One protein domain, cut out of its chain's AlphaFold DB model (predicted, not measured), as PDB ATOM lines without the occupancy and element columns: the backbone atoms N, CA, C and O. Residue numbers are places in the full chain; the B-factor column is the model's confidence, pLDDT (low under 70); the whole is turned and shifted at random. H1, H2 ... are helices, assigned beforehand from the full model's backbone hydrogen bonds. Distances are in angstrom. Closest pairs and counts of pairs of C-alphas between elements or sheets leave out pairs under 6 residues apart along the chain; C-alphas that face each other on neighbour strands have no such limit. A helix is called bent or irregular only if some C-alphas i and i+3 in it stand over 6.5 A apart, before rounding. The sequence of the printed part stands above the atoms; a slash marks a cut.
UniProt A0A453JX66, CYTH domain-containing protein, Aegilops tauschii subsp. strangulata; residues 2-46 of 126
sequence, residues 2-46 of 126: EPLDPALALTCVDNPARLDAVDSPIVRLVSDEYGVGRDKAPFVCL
ATOM      1  N   GLU A   2      73.700  -8.056  38.289       73.44
ATOM      2  CA  GLU A   2      75.059  -7.726  38.736       73.44
ATOM      3  C   GLU A   2      74.983  -6.805  39.966       73.44
ATOM      4  O   GLU A   2      74.244  -5.818  39.928       73.44
ATOM      5  N   PRO A   3      75.681  -7.113  41.071       78.75
ATOM      6  CA  PRO A   3      75.669  -6.263  42.251       78.75
ATOM      7  C   PRO A   3      76.555  -5.035  42.007       78.75
ATOM      8  O   PRO A   3      77.760  -5.078  42.236       78.75
ATOM      9  N   LEU A   4      75.954  -3.937  41.550       83.00
ATOM     10  CA  LEU A   4      76.614  -2.638  41.427       83.00
ATOM     11  C   LEU A   4      76.006  -1.651  42.425       83.00
ATOM     12  O   LEU A   4      74.787  -1.517  42.508       83.00
ATOM     13  N   ASP A   5      76.857  -0.947  43.173       87.25
ATOM     14  CA  ASP A   5      76.417   0.133  44.058       87.25
ATOM     15  C   ASP A   5      75.707   1.233  43.238       87.25
ATOM     16  O   ASP A   5      76.320   1.792  42.321       87.25
ATOM     17  N   PRO A   6      74.444   1.584  43.552       88.94
ATOM     18  CA  PRO A   6      73.718   2.634  42.844       88.94
ATOM     19  C   PRO A   6      74.450   3.981  42.803       88.94
ATOM     20  O   PRO A   6      74.377   4.681  41.793       88.94
ATOM     21  N   ALA A   7      75.181   4.350  43.862       90.12
ATOM     22  CA  ALA A   7      75.939   5.602  43.872       90.12
ATOM     23  C   ALA A   7      77.095   5.558  42.860       90.12
ATOM     24  O   ALA A   7      77.285   6.499  42.087       90.12
ATOM     25  N   LEU A   8      77.823   4.438  42.809       89.44
ATOM     26  CA  LEU A   8      78.861   4.204  41.807       89.44
ATOM     27  C   LEU A   8      78.280   4.223  40.385       89.44
ATOM     28  O   LEU A   8      78.839   4.898  39.516       89.44
ATOM     29  N   ALA A   9      77.138   3.566  40.168       89.88
ATOM     30  CA  ALA A   9      76.446   3.549  38.881       89.88
ATOM     31  C   ALA A   9      76.087   4.965  38.401       89.88
ATOM     32  O   ALA A   9      76.396   5.321  37.264       89.88
ATOM     33  N   LEU A  10      75.526   5.808  39.277       90.88
ATOM     34  CA  LEU A  10      75.216   7.206  38.953       90.88
ATOM     35  C   LEU A  10      76.469   7.993  38.555       90.88
ATOM     36  O   LEU A  10      76.464   8.694  37.547       90.88
ATOM     37  N   THR A  11      77.581   7.819  39.276       92.62
ATOM     38  CA  THR A  11      78.823   8.506  38.893       92.62
ATOM     39  C   THR A  11      79.387   8.048  37.548       92.62
ATOM     40  O   THR A  11      80.092   8.819  36.898       92.62
ATOM     41  N   CYS A  12      79.095   6.813  37.131       93.31
ATOM     42  CA  CYS A  12      79.477   6.292  35.820       93.31
ATOM     43  C   CYS A  12      78.598   6.859  34.698       93.31
ATOM     44  O   CYS A  12      79.075   7.011  33.580       93.31
ATOM     45  N   VAL A  13      77.344   7.220  34.984       92.38
ATOM     46  CA  VAL A  13      76.494   7.950  34.030       92.38
ATOM     47  C   VAL A  13      77.062   9.350  33.779       92.38
ATOM     48  O   VAL A  13      77.242   9.734  32.625       92.38
ATOM     49  N   ASP A  14      77.416  10.073  34.847       92.56
ATOM     50  CA  ASP A  14      77.985  11.428  34.751       92.56
ATOM     51  C   ASP A  14      79.396  11.442  34.143       92.56
ATOM     52  O   ASP A  14      79.781  12.378  33.440       92.56
ATOM     53  N   ASN A  15      80.194  10.410  34.428       92.81
ATOM     54  CA  ASN A  15      81.541  10.242  33.898       92.81
ATOM     55  C   ASN A  15      81.784   8.780  33.476       92.81
ATOM     56  O   ASN A  15      82.292   7.988  34.279       92.81
ATOM     57  N   PRO A  16      81.500   8.431  32.207       92.75
ATOM     58  CA  PRO A  16      81.624   7.066  31.689       92.75
ATOM     59  C   PRO A  16      83.019   6.447  31.805       92.75
ATOM     60  O   PRO A  16      83.130   5.227  31.897       92.75
ATOM     61  N   ALA A  17      84.087   7.250  31.881       89.56
ATOM     62  CA  ALA A  17      85.443   6.735  32.099       89.56
ATOM     63  C   ALA A  17      85.609   6.055  33.472       89.56
ATOM     64  O   ALA A  17      86.538   5.278  33.680       89.56
ATOM     65  N   ARG A  18      84.707   6.314  34.431       90.75
ATOM     66  CA  ARG A  18      84.720   5.647  35.740       90.75
ATOM     67  C   ARG A  18      84.317   4.176  35.675       90.75
ATOM     68  O   ARG A  18      84.654   3.455  36.612       90.75
ATOM     69  N   LEU A  19      83.679   3.723  34.589       90.75
ATOM     70  CA  LEU A  19      83.363   2.303  34.387       90.75
ATOM     71  C   LEU A  19      84.619   1.426  34.458       90.75
ATOM     72  O   LEU A  19      84.563   0.337  35.011       90.75
ATOM     73  N   ASP A  20      85.773   1.929  34.015       85.56
ATOM     74  CA  ASP A  20      87.043   1.189  34.038       85.56
ATOM     75  C   ASP A  20      87.540   0.829  35.443       85.56
ATOM     76  O   ASP A  20      88.348  -0.089  35.612       85.56
ATOM     77  N   ALA A  21      87.090   1.585  36.446       84.88
ATOM     78  CA  ALA A  21      87.434   1.380  37.846       84.88
ATOM     79  C   ALA A  21      86.408   0.509  38.586       84.88
ATOM     80  O   ALA A  21      86.623   0.183  39.754       84.88
ATOM     81  N   VAL A  22      85.301   0.139  37.933       88.62
ATOM     82  CA  VAL A  22      84.276  -0.728  38.515       88.62
ATOM     83  C   VAL A  22      84.764  -2.173  38.463       88.62
ATOM     84  O   VAL A  22      85.044  -2.710  37.392       88.62
ATOM     85  N   ASP A  23      84.836  -2.824  39.624       88.12
ATOM     86  CA  ASP A  23      85.090  -4.264  39.705       88.12
ATOM     87  C   ASP A  23      83.816  -5.035  39.336       88.12
ATOM     88  O   ASP A  23      83.023  -5.435  40.188       88.12
ATOM     89  N   SER A  24      83.585  -5.160  38.030       88.56
ATOM     90  CA  SER A  24      82.417  -5.804  37.440       88.56
ATOM     91  C   SER A  24      82.871  -6.887  36.452       88.56
ATOM     92  O   SER A  24      83.631  -6.594  35.519       88.56
ATOM     93  N   PRO A  25      82.422  -8.151  36.607       90.69
ATOM     94  CA  PRO A  25      82.706  -9.192  35.627       90.69
ATOM     95  C   PRO A  25      82.158  -8.849  34.236       90.69
ATOM     96  O   PRO A  25      82.803  -9.210  33.250       90.69
ATOM     97  N   ILE A  26      81.028  -8.137  34.146       91.19
ATOM     98  CA  ILE A  26      80.437  -7.719  32.868       91.19
ATOM     99  C   ILE A  26      81.301  -6.647  32.198       91.19
ATOM    100  O   ILE A  26      81.662  -6.798  31.033       91.19
ATOM    101  N   VAL A  27      81.695  -5.595  32.922       90.44
ATOM    102  CA  VAL A  27      82.551  -4.527  32.379       90.44
ATOM    103  C   VAL A  27      83.895  -5.088  31.919       90.44
ATOM    104  O   VAL A  27      84.369  -4.733  30.838       90.44
ATOM    105  N   ARG A  28      84.493  -6.010  32.688       90.25
ATOM    106  CA  ARG A  28      85.733  -6.685  32.281       90.25
ATOM    107  C   ARG A  28      85.541  -7.503  31.004       90.25
ATOM    108  O   ARG A  28      86.342  -7.353  30.088       90.25
ATOM    109  N   LEU A  29      84.478  -8.307  30.925       91.94
ATOM    110  CA  LEU A  29      84.152  -9.082  29.724       91.94
ATOM    111  C   LEU A  29      84.033  -8.167  28.496       91.94
ATOM    112  O   LEU A  29      84.675  -8.416  27.480       91.94
ATOM    113  N   VAL A  30      83.286  -7.067  28.618       91.94
ATOM    114  CA  VAL A  30      83.092  -6.096  27.530       91.94
ATOM    115  C   VAL A  30      84.413  -5.432  27.118       91.94
ATOM    116  O   VAL A  30      84.695  -5.298  25.926       91.94
ATOM    117  N   SER A  31      85.249  -5.032  28.080       90.50
ATOM    118  CA  SER A  31      86.557  -4.415  27.809       90.50
ATOM    119  C   SER A  31      87.531  -5.365  27.103       90.50
ATOM    120  O   SER A  31      88.266  -4.946  26.194       90.50
ATOM    121  N   ASP A  32      87.537  -6.635  27.511       91.06
ATOM    122  CA  ASP A  32      88.413  -7.671  26.964       91.06
ATOM    123  C   ASP A  32      87.973  -8.089  25.555       91.06
ATOM    124  O   ASP A  32      88.813  -8.177  24.659       91.06
ATOM    125  N   GLU A  33      86.669  -8.274  25.341       94.75
ATOM    126  CA  GLU A  33      86.107  -8.755  24.074       94.75
ATOM    127  C   GLU A  33      86.038  -7.665  22.996       94.75
ATOM    128  O   GLU A  33      86.393  -7.911  21.843       94.75
ATOM    129  N   TYR A  34      85.637  -6.443  23.362       92.06
ATOM    130  CA  TYR A  34      85.359  -5.370  22.396       92.06
ATOM    131  C   TYR A  34      86.425  -4.273  22.355       92.06
ATOM    132  O   TYR A  34      86.329  -3.345  21.554       92.06
ATOM    133  N   GLY A  35      87.466  -4.365  23.189       90.50
ATOM    134  CA  GLY A  35      88.591  -3.435  23.122       90.50
ATOM    135  C   GLY A  35      88.236  -2.001  23.530       90.50
ATOM    136  O   GLY A  35      88.743  -1.051  22.937       90.50
ATOM    137  N   VAL A  36      87.397  -1.846  24.551       89.50
ATOM    138  CA  VAL A  36      86.952  -0.552  25.099       89.50
ATOM    139  C   VAL A  36      87.457  -0.349  26.529       89.50
ATOM    140  O   VAL A  36      87.806  -1.321  27.205       89.50
ATOM    141  N   GLY A  37      87.508   0.900  26.989       83.94
ATOM    142  CA  GLY A  37      87.941   1.250  28.341       83.94
ATOM    143  C   GLY A  37      89.459   1.320  28.544       83.94
ATOM    144  O   GLY A  37      90.251   0.870  27.713       83.94
ATOM    145  N   ARG A  38      89.873   1.887  29.678       77.06
ATOM    146  CA  ARG A  38      91.258   2.187  30.076       77.06
ATOM    147  C   ARG A  38      91.955   3.053  29.020       77.06
ATOM    148  O   ARG A  38      91.489   4.141  28.707       77.06
ATOM    149  N   ASP A  39      93.048   2.551  28.448       78.38
ATOM    150  CA  ASP A  39      93.826   3.209  27.392       78.38
ATOM    151  C   ASP A  39      93.267   2.936  25.978       78.38
ATOM    152  O   ASP A  39      93.917   3.257  24.979       78.38
ATOM    153  N   LYS A  40      92.096   2.289  25.869       84.69
ATOM    154  CA  LYS A  40      91.439   1.954  24.597       84.69
ATOM    155  C   LYS A  40      90.336   2.971  24.249       84.69
ATOM    156  O   LYS A  40      90.340   4.104  24.723       84.69
ATOM    157  N   ALA A  41      89.399   2.589  23.376       86.31
ATOM    158  CA  ALA A  41      88.285   3.454  22.998       86.31
ATOM    159  C   ALA A  41      87.427   3.816  24.231       86.31
ATOM    160  O   ALA A  41      87.070   2.918  24.999       86.31
ATOM    161  N   PRO A  42      87.096   5.105  24.438       89.94
ATOM    162  CA  PRO A  42      86.391   5.546  25.634       89.94
ATOM    163  C   PRO A  42      84.914   5.153  25.597       89.94
ATOM    164  O   PRO A  42      84.282   5.128  24.538       89.94
ATOM    165  N   PHE A  43      84.342   4.928  26.777       92.38
ATOM    166  CA  PHE A  43      82.896   4.834  26.939       92.38
ATOM    167  C   PHE A  43      82.237   6.210  26.811       92.38
ATOM    168  O   PHE A  43      82.802   7.233  27.200       92.38
ATOM    169  N   VAL A  44      81.000   6.219  26.314       92.94
ATOM    170  CA  VAL A  44      80.111   7.384  26.326       92.94
ATOM    171  C   VAL A  44      78.735   6.966  26.834       92.94
ATOM    172  O   VAL A  44      78.287   5.849  26.578       92.94
ATOM    173  N   CYS A  45      78.055   7.862  27.548       95.06
ATOM    174  CA  CYS A  45      76.658   7.662  27.915       95.06
ATOM    175  C   CYS A  45      75.775   8.066  26.730       95.06
ATOM    176  O   CYS A  45      75.884   9.185  26.230       95.06
ATOM    177  N   LEU A  46      74.899   7.164  26.286       96.12
ATOM    178  CA  LEU A  46      73.969   7.420  25.181       96.12
ATOM    179  C   LEU A  46      72.678   8.119  25.637       96.12
ATOM    180  O   LEU A  46      71.815   8.398  24.811       96.12
TER     181      LEU A  46
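Overview. This is residues 2 to 46 of the 126 residues of the protein "CYTH domain-containing protein" of Aegilops tauschii subsp. strangulata (UniProt A0A453JX66). Three short helices follow one another as a zigzag, with H1 and H3 at either side of H2, H1 and H2 meeting at a corner, and H3 coming near H2 without clearly touching it. After H3 the printed part has no further named helix: residues 35 to 46 make a loop that folds back from the end of H3 toward the side where H1 and H2 meet. The printed part has 45 residues with three named helices, in the order H1, H2, H3, and no named strand; the class is all helix. The whole is compact, with a radius of gyration of the C-alphas of 10.0 A, and its C-alphas span 26 by 19 by 17 A, a rounded outline.

Arrangement. H1, residues 6 to 14, and H2, residues 16 to 21, touch only at the corner by their tight link, and only just, with 3 pairs of C-alphas within 8 A. The closest C-alphas of the two are those of Cys 12 and Arg 18, 5.3 A apart. H1 and H2 stand at a steep tilt of 47 degrees and run opposite ways. H2 and H3, residues 25 to 34, are close but not clearly touching; their closest C-alphas, those of Leu 19 and Val 27, are 7.2 A apart. Their lines make a steep tilt of 68 degrees, only just short of about perpendicular, and they run opposite ways. H1 and H3 are apart. In H1 and H3 every O i to N i+4 pair is within hydrogen-bond range; in H2 0 of 2 are, while 3 of 3 O i to N i+3 pairs are within range.

Along the chain. The printed part begins at Glu 2, and H1 begins at Pro 6, with C-alpha 6 at (73.718, 2.634, 42.844); it is 12.7 A from first to last C-alpha. H2 runs from Pro 16 to Ala 21, 10.2 A, with C-alpha 16 at (81.624, 7.066, 31.689). H2 is neither bent nor irregular, but only just: C-alphas 17 and 20 are 6.1 A apart. H3, the longest helix by residues, runs from Pro 25 to Tyr 34, 14.0 A, and ends with C-alpha 34 at (85.359, -5.370, 22.396).

Size, cuts and confidence. The two C-alphas farthest apart are those of Ala 7 and Glu 33, at 26.5 A, and the C-alphas of Glu 2 and Leu 46 are 20.4 A apart. The printed part has no cut. The links H1 to H2 and H2 to H3 are tight. Residues 35 to 46 hold no named element, and their C-alphas lie 7 to 13 A from the mean of all C-alphas. The mean pLDDT of the printed part is 89.0, and no printed residue is under 70.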